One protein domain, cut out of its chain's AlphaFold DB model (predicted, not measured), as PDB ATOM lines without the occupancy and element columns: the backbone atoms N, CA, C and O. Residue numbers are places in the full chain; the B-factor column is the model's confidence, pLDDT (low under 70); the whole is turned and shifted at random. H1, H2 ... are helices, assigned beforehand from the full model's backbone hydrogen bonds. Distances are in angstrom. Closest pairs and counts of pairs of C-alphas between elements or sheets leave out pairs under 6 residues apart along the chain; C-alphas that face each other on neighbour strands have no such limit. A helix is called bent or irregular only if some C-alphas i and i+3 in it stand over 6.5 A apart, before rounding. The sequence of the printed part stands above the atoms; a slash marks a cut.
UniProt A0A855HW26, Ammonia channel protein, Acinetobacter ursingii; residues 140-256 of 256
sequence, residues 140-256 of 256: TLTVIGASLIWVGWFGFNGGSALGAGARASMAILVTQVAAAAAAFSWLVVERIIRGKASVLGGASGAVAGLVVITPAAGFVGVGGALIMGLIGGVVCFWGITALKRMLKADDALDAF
ATOM      1  N   THR A 140     181.690 227.574 315.187       95.38
ATOM      2  CA  THR A 140     182.718 228.208 316.027       95.38
ATOM      3  C   THR A 140     183.564 229.183 315.216       95.38
ATOM      4  O   THR A 140     183.742 230.326 315.630       95.38
ATOM      5  N   LEU A 141     184.026 228.776 314.027       95.31
ATOM      6  CA  LEU A 141     184.773 229.668 313.130       95.31
ATOM      7  C   LEU A 141     183.923 230.852 312.664       95.31
ATOM      8  O   LEU A 141     184.429 231.966 312.568       95.31
ATOM      9  N   THR A 142     182.625 230.631 312.441       93.06
ATOM     10  CA  THR A 142     181.691 231.705 312.078       93.06
ATOM     11  C   THR A 142     181.592 232.755 313.189       93.06
ATOM     12  O   THR A 142     181.676 233.952 312.923       93.06
ATOM     13  N   VAL A 143     181.475 232.322 314.448       95.62
ATOM     14  CA  VAL A 143     181.409 233.225 315.609       95.62
ATOM     15  C   VAL A 143     182.733 233.956 315.834       95.62
ATOM     16  O   VAL A 143     182.722 235.155 316.112       95.62
ATOM     17  N   ILE A 144     183.872 233.275 315.680       97.69
ATOM     18  CA  ILE A 144     185.195 233.915 315.736       97.69
ATOM     19  C   ILE A 144     185.304 234.994 314.653       97.69
ATOM     20  O   ILE A 144     185.661 236.128 314.966       97.69
ATOM     21  N   GLY A 145     184.934 234.679 313.408       95.75
ATOM     22  CA  GLY A 145     184.933 235.637 312.301       95.75
ATOM     23  C   GLY A 145     184.060 236.859 312.588       95.75
ATOM     24  O   GLY A 145     184.539 237.985 312.496       95.75
ATOM     25  N   ALA A 146     182.816 236.649 313.030       96.38
ATOM     26  CA  ALA A 146     181.914 237.738 313.408       96.38
ATOM     27  C   ALA A 146     182.478 238.603 314.552       96.38
ATOM     28  O   ALA A 146     182.324 239.822 314.539       96.38
ATOM     29  N   SER A 147     183.177 237.993 315.513       97.38
ATOM     30  CA  SER A 147     183.785 238.704 316.647       97.38
ATOM     31  C   SER A 147     184.975 239.565 316.210       97.38
ATOM     32  O   SER A 147     185.093 240.715 316.631       97.38
ATOM     33  N   LEU A 148     185.833 239.039 315.329       98.00
ATOM     34  CA  LEU A 148     186.946 239.789 314.736       98.00
ATOM     35  C   LEU A 148     186.440 240.957 313.886       98.00
ATOM     36  O   LEU A 148     186.973 242.061 313.983       98.00
ATOM     37  N   ILE A 149     185.385 240.725 313.102       96.69
ATOM     38  CA  ILE A 149     184.716 241.754 312.306       96.69
ATOM     39  C   ILE A 149     184.151 242.847 313.215       96.69
ATOM     40  O   ILE A 149     184.384 244.020 312.948       96.69
ATOM     41  N   TRP A 150     183.483 242.490 314.316       98.25
ATOM     42  CA  TRP A 150     182.945 243.465 315.269       98.25
ATOM     43  C   TRP A 150     184.043 244.349 315.860       98.25
ATOM     44  O   TRP A 150     183.954 245.573 315.781       98.25
ATOM     45  N   VAL A 151     185.109 243.751 316.398       98.06
ATOM     46  CA  VAL A 151     186.226 244.516 316.974       98.06
ATOM     47  C   VAL A 151     186.901 245.385 315.910       98.06
ATOM     48  O   VAL A 151     187.156 246.566 316.147       98.06
ATOM     49  N   GLY A 152     187.144 244.835 314.717       98.12
ATOM     50  CA  GLY A 152     187.710 245.575 313.589       98.12
ATOM     51  C   GLY A 152     186.838 246.753 313.145       98.12
ATOM     52  O   GLY A 152     187.362 247.796 312.749       98.12
ATOM     53  N   TRP A 153     185.514 246.642 313.291       98.62
ATOM     54  CA  TRP A 153     184.574 247.692 312.903       98.62
ATOM     55  C   TRP A 153     184.705 248.972 313.732       98.62
ATOM     56  O   TRP A 153     184.341 250.048 313.258       98.62
ATOM     57  N   PHE A 154     185.264 248.900 314.945       98.31
ATOM     58  CA  PHE A 154     185.597 250.106 315.708       98.31
ATOM     59  C   PHE A 154     186.684 250.930 315.017       98.31
ATOM     60  O   PHE A 154     186.583 252.152 314.979       98.31
ATOM     61  N   GLY A 155     187.686 250.273 314.427       97.81
ATOM     62  CA  GLY A 155     188.685 250.935 313.588       97.81
ATOM     63  C   GLY A 155     188.081 251.448 312.280       97.81
ATOM     64  O   GLY A 155     188.385 252.561 311.866       97.81
ATOM     65  N   PHE A 156     187.173 250.677 311.680       98.31
ATOM     66  CA  PHE A 156     186.472 251.036 310.445       98.31
ATOM     67  C   PHE A 156     185.625 252.313 310.613       98.31
ATOM     68  O   PHE A 156     185.867 253.320 309.948       98.31
ATOM     69  N   ASN A 157     184.692 252.329 311.569       98.62
ATOM     70  CA  ASN A 157     183.839 253.493 311.814       98.62
ATOM     71  C   ASN A 157     184.587 254.597 312.572       98.62
ATOM     72  O   ASN A 157     184.574 255.747 312.151       98.62
ATOM     73  N   GLY A 158     185.275 254.280 313.670       98.44
ATOM     74  CA  GLY A 158     185.999 255.277 314.468       98.44
ATOM     75  C   GLY A 158     187.120 255.963 313.690       98.44
ATOM     76  O   GLY A 158     187.246 257.186 313.736       98.44
ATOM     77  N   GLY A 159     187.896 255.190 312.925       97.94
ATOM     78  CA  GLY A 159     188.983 255.699 312.089       97.94
ATOM     79  C   GLY A 159     188.504 256.563 310.925       97.94
ATOM     80  O   GLY A 159     189.248 257.435 310.488       97.94
ATOM     81  N   SER A 160     187.249 256.414 310.481       98.44
ATOM     82  CA  SER A 160     186.667 257.252 309.420       98.44
ATOM     83  C   SER A 160     186.483 258.718 309.833       98.44
ATOM     84  O   SER A 160     186.253 259.583 308.993       98.44
ATOM     85  N   ALA A 161     186.661 259.040 311.120       97.81
ATOM     86  CA  ALA A 161     186.804 260.420 311.579       97.81
ATOM     87  C   ALA A 161     188.165 261.055 311.219       97.81
ATOM     88  O   ALA A 161     188.306 262.267 311.360       97.81
ATOM     89  N   LEU A 162     189.155 260.253 310.800       96.75
ATOM     90  CA  LEU A 162     190.522 260.655 310.429       96.75
ATOM     91  C   LEU A 162     191.280 261.430 311.521       96.75
ATOM     92  O   LEU A 162     192.207 262.190 311.245       96.75
ATOM     93  N   GLY A 163     190.906 261.215 312.782       96.56
ATOM     94  CA  GLY A 163     191.540 261.830 313.941       96.56
ATOM     95  C   GLY A 163     190.932 261.344 315.253       96.56
ATOM     96  O   GLY A 163     189.800 260.860 315.290       96.56
ATOM     97  N   ALA A 164     191.680 261.481 316.346       96.31
ATOM     98  CA  ALA A 164     191.200 261.153 317.684       96.31
ATOM     99  C   ALA A 164     190.437 262.349 318.274       96.31
ATOM    100  O   ALA A 164     191.033 263.346 318.673       96.31
ATOM    101  N   GLY A 165     189.110 262.257 318.323       96.25
ATOM    102  CA  GLY A 165     188.266 263.325 318.855       96.25
ATOM    103  C   GLY A 165     186.821 262.892 319.057       96.25
ATOM    104  O   GLY A 165     186.473 261.730 318.839       96.25
ATOM    105  N   ALA A 166     185.960 263.840 319.437       97.06
ATOM    106  CA  ALA A 166     184.575 263.561 319.826       97.06
ATOM    107  C   ALA A 166     183.794 262.776 318.756       97.06
ATOM    108  O   ALA A 166     183.038 261.864 319.085       97.06
ATOM    109  N   ARG A 167     184.029 263.075 317.470       97.75
ATOM    110  CA  ARG A 167     183.387 262.373 316.352       97.75
ATOM    111  C   ARG A 167     183.815 260.906 316.251       97.75
ATOM    112  O   ARG A 167     182.959 260.051 316.060       97.75
ATOM    113  N   ALA A 168     185.104 260.611 316.432       98.44
ATOM    114  CA  ALA A 168     185.622 259.240 316.441       98.44
ATOM    115  C   ALA A 168     185.071 258.445 317.631       98.44
ATOM    116  O   ALA A 168     184.571 257.333 317.467       98.44
ATOM    117  N   SER A 169     185.107 259.044 318.827       98.31
ATOM    118  CA  SER A 169     184.579 258.432 320.048       98.31
ATOM    119  C   SER A 169     183.089 258.125 319.923       98.31
ATOM    120  O   SER A 169     182.651 257.033 320.285       98.31
ATOM    121  N   MET A 170     182.317 259.058 319.360       98.56
ATOM    122  CA  MET A 170     180.893 258.852 319.138       98.56
ATOM    123  C   MET A 170     180.631 257.761 318.100       98.56
ATOM    124  O   MET A 170     179.804 256.893 318.356       98.56
ATOM    125  N   ALA A 171     181.376 257.749 316.988       98.75
ATOM    126  CA  ALA A 171     181.267 256.716 315.959       98.75
ATOM    127  C   ALA A 171     181.506 255.307 316.524       98.75
ATOM    128  O   ALA A 171     180.753 254.384 316.218       98.75
ATOM    129  N   ILE A 172     182.496 255.136 317.403       98.69
ATOM    130  CA  ILE A 172     182.755 253.861 318.090       98.69
ATOM    131  C   ILE A 172     181.583 253.485 319.009       98.69
ATOM    132  O   ILE A 172     181.100 252.351 318.962       98.69
ATOM    133  N   LEU A 173     181.081 254.436 319.805       98.81
ATOM    134  CA  LEU A 173     179.965 254.199 320.722       98.81
ATOM    135  C   LEU A 173     178.695 253.765 319.977       98.81
ATOM    136  O   LEU A 173     178.082 252.757 320.331       98.81
ATOM    137  N   VAL A 174     178.307 254.488 318.924       98.81
ATOM    138  CA  VAL A 174     177.110 254.145 318.142       98.81
ATOM    139  C   VAL A 174     177.274 252.841 317.368       98.81
ATOM    140  O   VAL A 174     176.293 252.121 317.203       98.81
ATOM    141  N   THR A 175     178.502 252.488 316.975       98.88
ATOM    142  CA  THR A 175     178.814 251.184 316.367       98.88
ATOM    143  C   THR A 175     178.469 250.041 317.316       98.88
ATOM    144  O   THR A 175     177.752 249.118 316.933       98.88
ATOM    145  N   GLN A 176     178.905 250.135 318.578       98.69
ATOM    146  CA  GLN A 176     178.582 249.137 319.601       98.69
ATOM    147  C   GLN A 176     177.073 249.033 319.842       98.69
ATOM    148  O   GLN A 176     176.526 247.930 319.911       98.69
ATOM    149  N   VAL A 177     176.398 250.178 319.975       98.81
ATOM    150  CA  VAL A 177     174.957 250.231 320.252       98.81
ATOM    151  C   VAL A 177     174.157 249.607 319.111       98.81
ATOM    152  O   VAL A 177     173.296 248.766 319.365       98.81
ATOM    153  N   ALA A 178     174.451 249.973 317.862       98.88
ATOM    154  CA  ALA A 178     173.731 249.459 316.703       98.88
ATOM    155  C   ALA A 178     173.946 247.952 316.504       98.88
ATOM    156  O   ALA A 178     172.979 247.234 316.253       98.88
ATOM    157  N   ALA A 179     175.177 247.455 316.677       98.81
ATOM    158  CA  ALA A 179     175.477 246.026 316.596       98.81
ATOM    159  C   ALA A 179     174.707 245.218 317.652       98.81
ATOM    160  O   ALA A 179     174.048 244.229 317.326       98.81
ATOM    161  N   ALA A 180     174.714 245.674 318.909       98.75
ATOM    162  CA  ALA A 180     173.974 245.020 319.987       98.75
ATOM    163  C   ALA A 180     172.453 245.041 319.743       98.75
ATOM    164  O   ALA A 180     171.775 244.030 319.930       98.75
ATOM    165  N   ALA A 181     171.917 246.173 319.283       98.81
ATOM    166  CA  ALA A 181     170.500 246.340 318.977       98.81
ATOM    167  C   ALA A 181     170.032 245.451 317.812       98.81
ATOM    168  O   ALA A 181     168.962 244.837 317.873       98.81
ATOM    169  N   ALA A 182     170.843 245.340 316.762       98.81
ATOM    170  CA  ALA A 182     170.553 244.489 315.617       98.81
ATOM    171  C   ALA A 182     170.654 242.999 315.964       98.81
ATOM    172  O   ALA A 182     169.767 242.231 315.602       98.81
ATOM    173  N   ALA A 183     171.658 242.592 316.748       98.62
ATOM    174  CA  ALA A 183     171.742 241.232 317.278       98.62
ATOM    175  C   ALA A 183     170.504 240.879 318.117       98.62
ATOM    176  O   ALA A 183     169.896 239.827 317.921       98.62
ATOM    177  N   PHE A 184     170.091 241.777 319.016       98.75
ATOM    178  CA  PHE A 184     168.911 241.579 319.852       98.75
ATOM    179  C   PHE A 184     167.629 241.435 319.021       98.75
ATOM    180  O   PHE A 184     166.924 240.433 319.141       98.75
ATOM    181  N   SER A 185     167.336 242.410 318.158       98.69
ATOM    182  CA  SER A 185     166.125 242.396 317.324       98.69
ATOM    183  C   SER A 185     166.076 241.190 316.387       98.69
ATOM    184  O   SER A 185     165.021 240.565 316.261       98.69
ATOM    185  N   TRP A 186     167.213 240.795 315.807       98.56
ATOM    186  CA  TRP A 186     167.316 239.579 315.006       98.56
ATOM    187  C   TRP A 186     166.949 238.337 315.815       98.56
ATOM    188  O   TRP A 186     166.118 237.545 315.375       98.56
ATOM    189  N   LEU A 187     167.531 238.153 317.005       98.56
ATOM    190  CA  LEU A 187     167.251 236.995 317.862       98.56
ATOM    191  C   LEU A 187     165.773 236.938 318.275       98.56
ATOM    192  O   LEU A 187     165.190 235.853 318.299       98.56
ATOM    193  N   VAL A 188     165.155 238.089 318.563       98.56
ATOM    194  CA  VAL A 188     163.721 238.178 318.875       98.56
ATOM    195  C   VAL A 188     162.873 237.755 317.677       98.56
ATOM    196  O   VAL A 188     162.020 236.876 317.810       98.56
ATOM    197  N   VAL A 189     163.116 238.327 316.495       98.06
ATOM    198  CA  VAL A 189     162.350 237.992 315.285       98.06
ATOM    199  C   VAL A 189     162.564 236.538 314.876       98.06
ATOM    200  O   VAL A 189     161.598 235.838 314.563       98.06
ATOM    201  N   GLU A 190     163.796 236.039 314.955       97.69
ATOM    202  CA  GLU A 190     164.099 234.636 314.698       97.69
ATOM    203  C   GLU A 190     163.343 233.725 315.673       97.69
ATOM    204  O   GLU A 190     162.732 232.743 315.250       97.69
ATOM    205  N   ARG A 191     163.301 234.071 316.966       97.88
ATOM    206  CA  ARG A 191     162.560 233.305 317.977       97.88
ATOM    207  C   ARG A 191     161.058 233.266 317.710       97.88
ATOM    208  O   ARG A 191     160.448 232.224 317.965       97.88
ATOM    209  N   ILE A 192     160.482 234.370 317.236       97.88
ATOM    210  CA  ILE A 192     159.055 234.482 316.903       97.88
ATOM    211  C   ILE A 192     158.733 233.643 315.661       97.88
ATOM    212  O   ILE A 192     157.806 232.842 315.690       97.88
ATOM    213  N   ILE A 193     159.517 233.786 314.589       96.19
ATOM    214  CA  ILE A 193     159.225 233.163 313.288       96.19
ATOM    215  C   ILE A 193     159.637 231.686 313.251       96.19
ATOM    216  O   ILE A 193     158.943 230.863 312.657       96.19
ATOM    217  N   ARG A 194     160.774 231.331 313.859       93.75
ATOM    218  CA  ARG A 194     161.363 229.979 313.800       93.75
ATOM    219  C   ARG A 194     161.214 229.181 315.094       93.75
ATOM    220  O   ARG A 194     161.674 228.044 315.161       93.75
ATOM    221  N   GLY A 195     160.627 229.761 316.142       96.56
ATOM    222  CA  GLY A 195     160.418 229.090 317.429       96.56
ATOM    223  C   GLY A 195     161.673 228.941 318.301       96.56
ATOM    224  O   GLY A 195     161.574 228.476 319.435       96.56
ATOM    225  N   LYS A 196     162.856 229.353 317.831       95.25
ATOM    226  CA  LYS A 196     164.106 229.376 318.607       95.25
ATOM    227  C   LYS A 196     165.066 230.418 318.047       95.25
ATOM    228  O   LYS A 196     165.099 230.619 316.840       95.25
ATOM    229  N   ALA A 197     165.838 231.047 318.925       96.19
ATOM    230  CA  ALA A 197     166.945 231.908 318.531       96.19
ATOM    231  C   ALA A 197     168.213 231.065 318.324       96.19
ATOM    232  O   ALA A 197     168.367 230.016 318.957       96.19
ATOM    233  N   SER A 198     169.112 231.509 317.449       95.25
ATOM    234  CA  SER A 198     170.349 230.790 317.137       95.25
ATOM    235  C   SER A 198     171.594 231.655 317.329       95.25
ATOM    236  O   SER A 198     171.565 232.872 317.165       95.25
ATOM    237  N   VAL A 199     172.726 231.011 317.633       95.06
ATOM    238  CA  VAL A 199     174.033 231.687 317.718       95.06
ATOM    239  C   VAL A 199     174.407 232.322 316.375       95.06
ATOM    240  O   VAL A 199     174.879 233.454 316.338       95.06
ATOM    241  N   LEU A 200     174.131 231.621 315.269       94.12
ATOM    242  CA  LEU A 200     174.325 232.148 313.920       94.12
ATOM    243  C   LEU A 200     173.471 233.396 313.674       94.12
ATOM    244  O   LEU A 200     173.959 234.368 313.103       94.12
ATOM    245  N   GLY A 201     172.219 233.389 314.133       95.12
ATOM    246  CA  GLY A 201     171.327 234.538 314.048       95.12
ATOM    247  C   GLY A 201     171.845 235.735 314.840       95.12
ATOM    248  O   GLY A 201     171.882 236.839 314.313       95.12
ATOM    249  N   GLY A 202     172.344 235.519 316.060       97.19
ATOM    250  CA  GLY A 202     172.967 236.580 316.856       97.19
ATOM    251  C   GLY A 202     174.192 237.195 316.173       97.19
ATOM    252  O   GLY A 202     174.311 238.416 316.113       97.19
ATOM    253  N   ALA A 203     175.065 236.360 315.598       96.94
ATOM    254  CA  ALA A 203     176.223 236.817 314.829       96.94
ATOM    255  C   ALA A 203     175.812 237.591 313.562       96.94
ATOM    256  O   ALA A 203     176.350 238.664 313.295       96.94
ATOM    257  N   SER A 204     174.820 237.090 312.819       96.19
ATOM    258  CA  SER A 204     174.298 237.738 311.606       96.19
ATOM    259  C   SER A 204     173.649 239.084 311.926       96.19
ATOM    260  O   SER A 204     173.921 240.080 311.263       96.19
ATOM    261  N   GLY A 205     172.847 239.139 312.994       97.88
ATOM    262  CA  GLY A 205     172.235 240.370 313.478       97.88
ATOM    263  C   GLY A 205     173.272 241.398 313.922       97.88
ATOM    264  O   GLY A 205     173.143 242.566 313.574       97.88
ATOM    265  N   ALA A 206     174.336 240.982 314.615       98.50
ATOM    266  CA  ALA A 206     175.421 241.891 314.984       98.50
ATOM    267  C   ALA A 206     176.077 242.525 313.748       98.50
ATOM    268  O   ALA A 206     176.182 243.749 313.674       98.50
ATOM    269  N   VAL A 207     176.447 241.709 312.754       98.00
ATOM    270  CA  VAL A 207     177.035 242.194 311.493       98.00
ATOM    271  C   VAL A 207     176.063 243.104 310.736       98.00
ATOM    272  O   VAL A 207     176.472 244.164 310.270       98.00
ATOM    273  N   ALA A 208     174.770 242.771 310.693       98.12
ATOM    274  CA  ALA A 208     173.748 243.633 310.098       98.12
ATOM    275  C   ALA A 208     173.705 245.022 310.760       98.12
ATOM    276  O   ALA A 208     173.653 246.037 310.069       98.12
ATOM    277  N   GLY A 209     173.788 245.094 312.092       98.56
ATOM    278  CA  GLY A 209     173.842 246.369 312.814       98.56
ATOM    279  C   GLY A 209     175.088 247.191 312.496       98.56
ATOM    280  O   GLY A 209     174.989 248.405 312.319       98.56
ATOM    281  N   LEU A 210     176.242 246.529 312.376       98.75
ATOM    282  CA  LEU A 210     177.502 247.158 311.977       98.75
ATOM    283  C   LEU A 210     177.420 247.751 310.559       98.75
ATOM    284  O   LEU A 210     177.808 248.901 310.339       98.75
ATOM    285  N   VAL A 211     176.846 247.008 309.609       98.44
ATOM    286  CA  VAL A 211     176.593 247.482 308.238       98.44
ATOM    287  C   VAL A 211     175.650 248.684 308.244       98.44
ATOM    288  O   VAL A 211     175.972 249.727 307.680       98.44
ATOM    289  N   VAL A 212     174.515 248.578 308.934       98.12
ATOM    290  CA  VAL A 212     173.466 249.607 308.929       98.12
ATOM    291  C   VAL A 212     173.941 250.933 309.525       98.12
ATOM    292  O   VAL A 212     173.596 251.994 309.004       98.12
ATOM    293  N   ILE A 213     174.751 250.907 310.587       98.75
ATOM    294  CA  ILE A 213     175.262 252.138 311.207       98.75
ATOM    295  C   ILE A 213     176.443 252.750 310.450       98.75
ATOM    296  O   ILE A 213     176.716 253.932 310.634       98.75
ATOM    297  N   THR A 214     177.127 251.991 309.587       98.75
ATOM    298  CA  THR A 214     178.338 252.425 308.865       98.75
ATOM    299  C   THR A 214     178.215 253.815 308.214       98.75
ATOM    300  O   THR A 214     179.033 254.683 308.525       98.75
ATOM    301  N   PRO A 215     177.211 254.105 307.359       98.56
ATOM    302  CA  PRO A 215     177.109 255.428 306.739       98.56
ATOM    303  C   PRO A 215     176.747 256.535 307.740       98.56
ATOM    304  O   PRO A 215     177.033 257.703 307.492       98.56
ATOM    305  N   ALA A 216     176.138 256.184 308.876       98.50
ATOM    306  CA  ALA A 216     175.555 257.116 309.837       98.50
ATOM    307  C   ALA A 216     176.426 257.371 311.080       98.50
ATOM    308  O   ALA A 216     176.171 258.332 311.807       98.50
ATOM    309  N   ALA A 217     177.446 256.547 311.343       98.31
ATOM    310  CA  ALA A 217     178.139 256.503 312.633       98.31
ATOM    311  C   ALA A 217     178.755 257.850 313.057       98.31
ATOM    312  O   ALA A 217     178.808 258.166 314.241       98.31
ATOM    313  N   GLY A 218     179.175 258.677 312.099       96.94
ATOM    314  CA  GLY A 218     179.726 260.008 312.357       96.94
ATOM    315  C   GLY A 218     178.712 261.151 312.325       96.94
ATOM    316  O   GLY A 218     179.144 262.305 312.307       96.94
ATOM    317  N   PHE A 219     177.411 260.849 312.252       97.56
ATOM    318  CA  PHE A 219     176.323 261.820 312.080       97.56
ATOM    319  C   PHE A 219     175.181 261.663 313.093       97.56
ATOM    320  O   PHE A 219     174.446 262.622 313.320       97.56
ATOM    321  N   VAL A 220     175.007 260.482 313.696       98.25
ATOM    322  CA  VAL A 220     173.863 260.190 314.576       98.25
ATOM    323  C   VAL A 220     174.256 259.999 316.039       98.25
ATOM    324  O   VAL A 220     175.381 259.636 316.373       98.25
ATOM    325  N   GLY A 221     173.284 260.230 316.924       98.31
ATOM    326  CA  GLY A 221     173.393 259.944 318.352       98.31
ATOM    327  C   GLY A 221     173.088 258.485 318.716       98.31
ATOM    328  O   GLY A 221     172.601 257.712 317.890       98.31
ATOM    329  N   VAL A 222     173.271 258.130 319.994       98.56
ATOM    330  CA  VAL A 222     172.962 256.789 320.541       98.56
ATOM    331  C   VAL A 222     171.514 256.368 320.267       98.56
ATOM    332  O   VAL A 222     171.276 255.228 319.879       98.56
ATOM    333  N   GLY A 223     170.546 257.280 320.418       98.56
ATOM    334  CA  GLY A 223     169.136 256.982 320.141       98.56
ATOM    335  C   GLY A 223     168.880 256.614 318.674       98.56
ATOM    336  O   GLY A 223     168.187 255.639 318.396       98.56
ATOM    337  N   GLY A 224     169.505 257.340 317.740       98.50
ATOM    338  CA  GLY A 224     169.443 257.018 316.312       98.50
ATOM    339  C   GLY A 224     170.079 255.662 316.014       98.50
ATOM    340  O   GLY A 224     169.475 254.838 315.338       98.50
ATOM    341  N   ALA A 225     171.247 255.391 316.597       98.81
ATOM    342  CA  ALA A 225     171.948 254.121 316.443       98.81
ATOM    343  C   ALA A 225     171.141 252.918 316.951       98.81
ATOM    344  O   ALA A 225     171.104 251.879 316.294       98.81
ATOM    345  N   LEU A 226     170.461 253.071 318.091       98.81
ATOM    346  CA  LEU A 226     169.576 252.053 318.651       98.81
ATOM    347  C   LEU A 226     168.423 251.738 317.690       98.81
ATOM    348  O   LEU A 226     168.194 250.574 317.373       98.81
ATOM    349  N   ILE A 227     167.729 252.768 317.194       98.75
ATOM    350  CA  ILE A 227     166.612 252.609 316.249       98.75
ATOM    351  C   ILE A 227     167.096 251.960 314.950       98.75
ATOM    352  O   ILE A 227     166.496 250.992 314.486       98.75
ATOM    353  N   MET A 228     168.200 252.454 314.389       98.69
ATOM    354  CA  MET A 228     168.794 251.909 313.170       98.69
ATOM    355  C   MET A 228     169.191 250.443 313.342       98.69
ATOM    356  O   MET A 228     168.865 249.633 312.483       98.69
ATOM    357  N   GLY A 229     169.826 250.076 314.459       98.75
ATOM    358  CA  GLY A 229     170.175 248.689 314.752       98.75
ATOM    359  C   GLY A 229     168.943 247.791 314.891       98.75
ATOM    360  O   GLY A 229     168.883 246.744 314.254       98.75
ATOM    361  N   LEU A 230     167.927 248.214 315.655       98.81
ATOM    362  CA  LEU A 230     166.679 247.454 315.810       98.81
ATOM    363  C   LEU A 230     165.975 247.218 314.467       98.81
ATOM    364  O   LEU A 230     165.542 246.105 314.193       98.81
ATOM    365  N   ILE A 231     165.875 248.243 313.617       98.69
ATOM    366  CA  ILE A 231     165.275 248.106 312.281       98.69
ATOM    367  C   ILE A 231     166.161 247.232 311.390       98.69
ATOM    368  O   ILE A 231     165.662 246.325 310.725       98.69
ATOM    369  N   GLY A 232     167.471 247.471 311.407       97.94
ATOM    370  CA  GLY A 232     168.460 246.748 310.617       97.94
ATOM    371  C   GLY A 232     168.434 245.244 310.860       97.94
ATOM    372  O   GLY A 232     168.367 244.473 309.908       97.94
ATOM    373  N   GLY A 233     168.390 244.814 312.125       98.19
ATOM    374  CA  GLY A 233     168.298 243.393 312.469       98.19
ATOM    375  C   GLY A 233     167.042 242.724 311.899       98.19
ATOM    376  O   GLY A 233     167.123 241.630 311.341       98.19
ATOM    377  N   VAL A 234     165.889 243.398 311.960       98.38
ATOM    378  CA  VAL A 234     164.620 242.891 311.404       98.38
ATOM    379  C   VAL A 234     164.654 242.841 309.873       98.38
ATOM    380  O   VAL A 234     164.287 241.827 309.277       98.38
ATOM    381  N   VAL A 235     165.090 243.927 309.229       98.12
ATOM    382  CA  VAL A 235     165.096 244.056 307.764       98.12
ATOM    383  C   VAL A 235     166.096 243.091 307.133       98.12
ATOM    384  O   VAL A 235     165.751 242.428 306.157       98.12
ATOM    385  N   CYS A 236     167.293 242.937 307.699       97.25
ATOM    386  CA  CYS A 236     168.280 241.986 307.191       97.25
ATOM    387  C   CYS A 236     167.838 240.530 307.416       97.25
ATOM    388  O   CYS A 236     168.010 239.706 306.518       97.25
ATOM    389  N   PHE A 237     167.175 240.212 308.541       96.81
ATOM    390  CA  PHE A 237     166.557 238.893 308.724       96.81
ATOM    391  C   PHE A 237     165.530 238.608 307.619       96.81
ATOM    392  O   PHE A 237     165.524 237.528 307.021       96.81
ATOM    393  N   TRP A 238     164.662 239.578 307.316       96.38
ATOM    394  CA  TRP A 238     163.715 239.470 306.207       96.38
ATOM    395  C   TRP A 238     164.429 239.341 304.851       96.38
ATOM    396  O   TRP A 238     164.022 238.524 304.023       96.38
ATOM    397  N   GLY A 239     165.522 240.076 304.646       94.75
ATOM    398  CA  GLY A 239     166.341 240.035 303.436       94.75
ATOM    399  C   GLY A 239     166.802 238.616 303.097       94.75
ATOM    400  O   GLY A 239     166.493 238.079 302.029       94.75
ATOM    401  N   ILE A 240     167.441 237.944 304.053       91.06
ATOM    402  CA  ILE A 240     167.993 236.603 303.821       91.06
ATOM    403  C   ILE A 240     166.913 235.508 303.775       91.06
ATOM    404  O   ILE A 240     167.110 234.445 303.182       91.06
ATOM    405  N   THR A 241     165.746 235.736 304.390       89.69
ATOM    406  CA  THR A 241     164.689 234.715 304.489       89.69
ATOM    407  C   THR A 241     163.635 234.806 303.394       89.69
ATOM    408  O   THR A 241     163.194 233.768 302.893       89.69
ATOM    409  N   ALA A 242     163.228 236.015 303.019       91.62
ATOM    410  CA  ALA A 242     162.153 236.268 302.071       91.62
ATOM    411  C   ALA A 242     162.681 236.883 300.775       91.62
ATOM    412  O   ALA A 242     162.466 236.300 299.711       91.62
ATOM    413  N   LEU A 243     163.419 237.997 300.849       91.88
ATOM    414  CA  LEU A 243     163.886 238.704 299.652       91.88
ATOM    415  C   LEU A 243     164.783 237.814 298.788       91.88
ATOM    416  O   LEU A 243     164.537 237.680 297.592       91.88
ATOM    417  N   LYS A 244     165.748 237.111 299.390       87.38
ATOM    418  CA  LYS A 244     166.608 236.147 298.687       87.38
ATOM    419  C   LYS A 244     165.802 235.106 297.901       87.38
ATOM    420  O   LYS A 244     166.116 234.805 296.749       87.38
ATOM    421  N   ARG A 245     164.721 234.582 298.496       87.69
ATOM    422  CA  ARG A 245     163.823 233.612 297.842       87.69
ATOM    423  C   ARG A 245     163.020 234.246 296.711       87.69
ATOM    424  O   ARG A 245     162.886 233.622 295.662       87.69
ATOM    425  N   MET A 246     162.520 235.468 296.906       91.62
ATOM    426  CA  MET A 246     161.790 236.226 295.880       91.62
ATOM    427  C   MET A 246     162.671 236.514 294.665       91.62
ATOM    428  O   MET A 246     162.243 236.329 293.529       91.62
ATOM    429  N   LEU A 247     163.919 236.900 294.918       91.12
ATOM    430  CA  LEU A 247     164.922 237.150 293.894       91.12
ATOM    431  C   LEU A 247     165.414 235.851 293.232       91.12
ATOM    432  O   LEU A 247     165.914 235.878 292.115       91.12
ATOM    433  N   LYS A 248     165.227 234.690 293.876       89.31
ATOM    434  CA  LYS A 248     165.855 233.413 293.489       89.31
ATOM    435  C   LYS A 248     167.385 233.525 293.456       89.31
ATOM    436  O   LYS A 248     168.047 232.837 292.678       89.31
ATOM    437  N   ALA A 249     167.920 234.383 294.319       87.56
ATOM    438  CA  ALA A 249     169.343 234.596 294.475       87.56
ATOM    439  C   ALA A 249     169.956 233.422 295.242       87.56
ATOM    440  O   ALA A 249     169.528 233.089 296.350       87.56
ATOM    441  N   ASP A 250     170.982 232.806 294.668       87.12
ATOM    442  CA  ASP A 250     171.820 231.844 295.377       87.12
ATOM    443  C   ASP A 250     173.083 232.545 295.868       87.12
ATOM    444  O   ASP A 250     174.166 232.326 295.341       87.12
ATOM    445  N   ASP A 251     172.937 233.460 296.821       86.75
ATOM    446  CA  ASP A 251     174.070 234.056 297.534       86.75
ATOM    447  C   ASP A 251     174.676 233.032 298.511       86.75
ATOM    448  O   ASP A 251     173.929 232.367 299.239       86.75
ATOM    449  N   ALA A 252     175.999 232.827 298.489       83.81
ATOM    450  CA  ALA A 252     176.576 231.661 299.146       83.81
ATOM    451  C   ALA A 252     176.553 231.730 300.677       83.81
ATOM    452  O   ALA A 252     176.199 230.726 301.305       83.81
ATOM    453  N   LEU A 253     176.887 232.894 301.241       84.44
ATOM    454  CA  LEU A 253     177.010 233.133 302.682       84.44
ATOM    455  C   LEU A 253     176.049 234.210 303.212       84.44
ATOM    456  O   LEU A 253     176.254 234.706 304.315       84.44
ATOM    457  N   ASP A 254     175.014 234.555 302.443       87.25
ATOM    458  CA  ASP A 254     174.070 235.633 302.759       87.25
ATOM    459  C   ASP A 254     174.773 236.996 302.939       87.25
ATOM    460  O   ASP A 254     174.466 237.760 303.849       87.25
ATOM    461  N   ALA A 255     175.750 237.274 302.069       86.12
ATOM    462  CA  ALA A 255     176.555 238.494 302.076       86.12
ATOM    463  C   ALA A 255     175.866 239.698 301.399       86.12
ATOM    464  O   ALA A 255     176.272 240.834 301.650       86.12
ATOM    465  N   PHE A 256     174.866 239.448 300.542       84.69
ATOM    466  CA  PHE A 256     174.026 240.465 299.892       84.69
ATOM    467  C   PHE A 256     172.926 241.008 300.813       84.69
ATOM    468  O   PHE A 256     172.204 240.182 301.422       84.69
TER     469      PHE A 256
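Overview. This is residues 140 to 256 of the 256 residues of the protein "Ammonia channel protein" of Acinetobacter ursingii (UniProt A0A855HW26). Four helices make an elongated packet: H2 and H3, a closely packed helical hairpin, form the middle, with H1 on one side of it and H4 on the other. H1, H2 and H3 are an up-and-down bundle, each running against the one before it, while H4 crosses H2 and H3 steeply and kinks, and residues 248 to 256 fold back from its end. The printed part has 117 residues, with four named helices in the order H1, H2, H3, H4 and no named strand; the class is all helix. The whole is compact, with a radius of gyration of the C-alphas of 14.4 A, and spans 43 by 27 by 26 A.

Along the chain. H1, residues 140 to 159, begins with C-alpha 140 at (182.718, 228.208, 316.027) and is 28.5 A long, with a kink of 25 degrees near residue 152. H2, residues 166 to 194, is the longest helix at 41.3 A and ends with C-alpha 194 at (161.363, 229.979, 313.800). H3, residues 199 to 213, measures 21.5 A. H4, residues 222 to 247, measures 34.1 A, has a kink of 42 degrees near residue 239 and ends with C-alpha 247 at (164.922, 237.150, 293.894). H4 is neither bent nor irregular, but only just: C-alphas 241 and 244 are 6.3 A apart.

Arrangement. H2 and H3 are the hubs, touching three helices each. They form a hairpin at a steep tilt of 41 degrees, opposite ways, and their closest C-alphas, those of Ala 183 and Gly 205, are 3.9 A apart. H1 and H2 form another hairpin, with a shallow tilt of 32 degrees, only just short of steep; residues 153 to 159 of H1 alone touch H2, with the C-alphas of Gly 158 and Ala 168 closest at 4.4 A. H1 touches H3 at a shallow tilt of 15 degrees, the same way, closest at the C-alphas of Ala 146 and Ala 203, 5.9 A apart. H4 touches H2 at a steep tilt of 45 degrees, the same way, with the C-alphas of Ala 182 and Gly 233 closest at 4.0 A. H4 touches H3 with residues 225 to 237 alone, at a steep tilt of 64 degrees, opposite ways; the closest C-alphas, those of Gly 209 and Gly 229, are 4.8 A apart. H1 and H4 are apart. Every O i to N i+4 pair is within hydrogen-bond range in H2 and H3, against 14 of 16 in H1 and 19 of 22 in H4.

Size, cuts and confidence. The two C-alphas farthest apart, those of Gly 163 and Gly 195, are 45.3 A apart. The link from H2 to H3 is tight, those from H1 to H2 and from H3 to H4 are short, and no link is long. The printed part has no cut and ends at Phe 256, the chain's last residue. The mean pLDDT of the printed part is 96.3, and no printed residue is under 70.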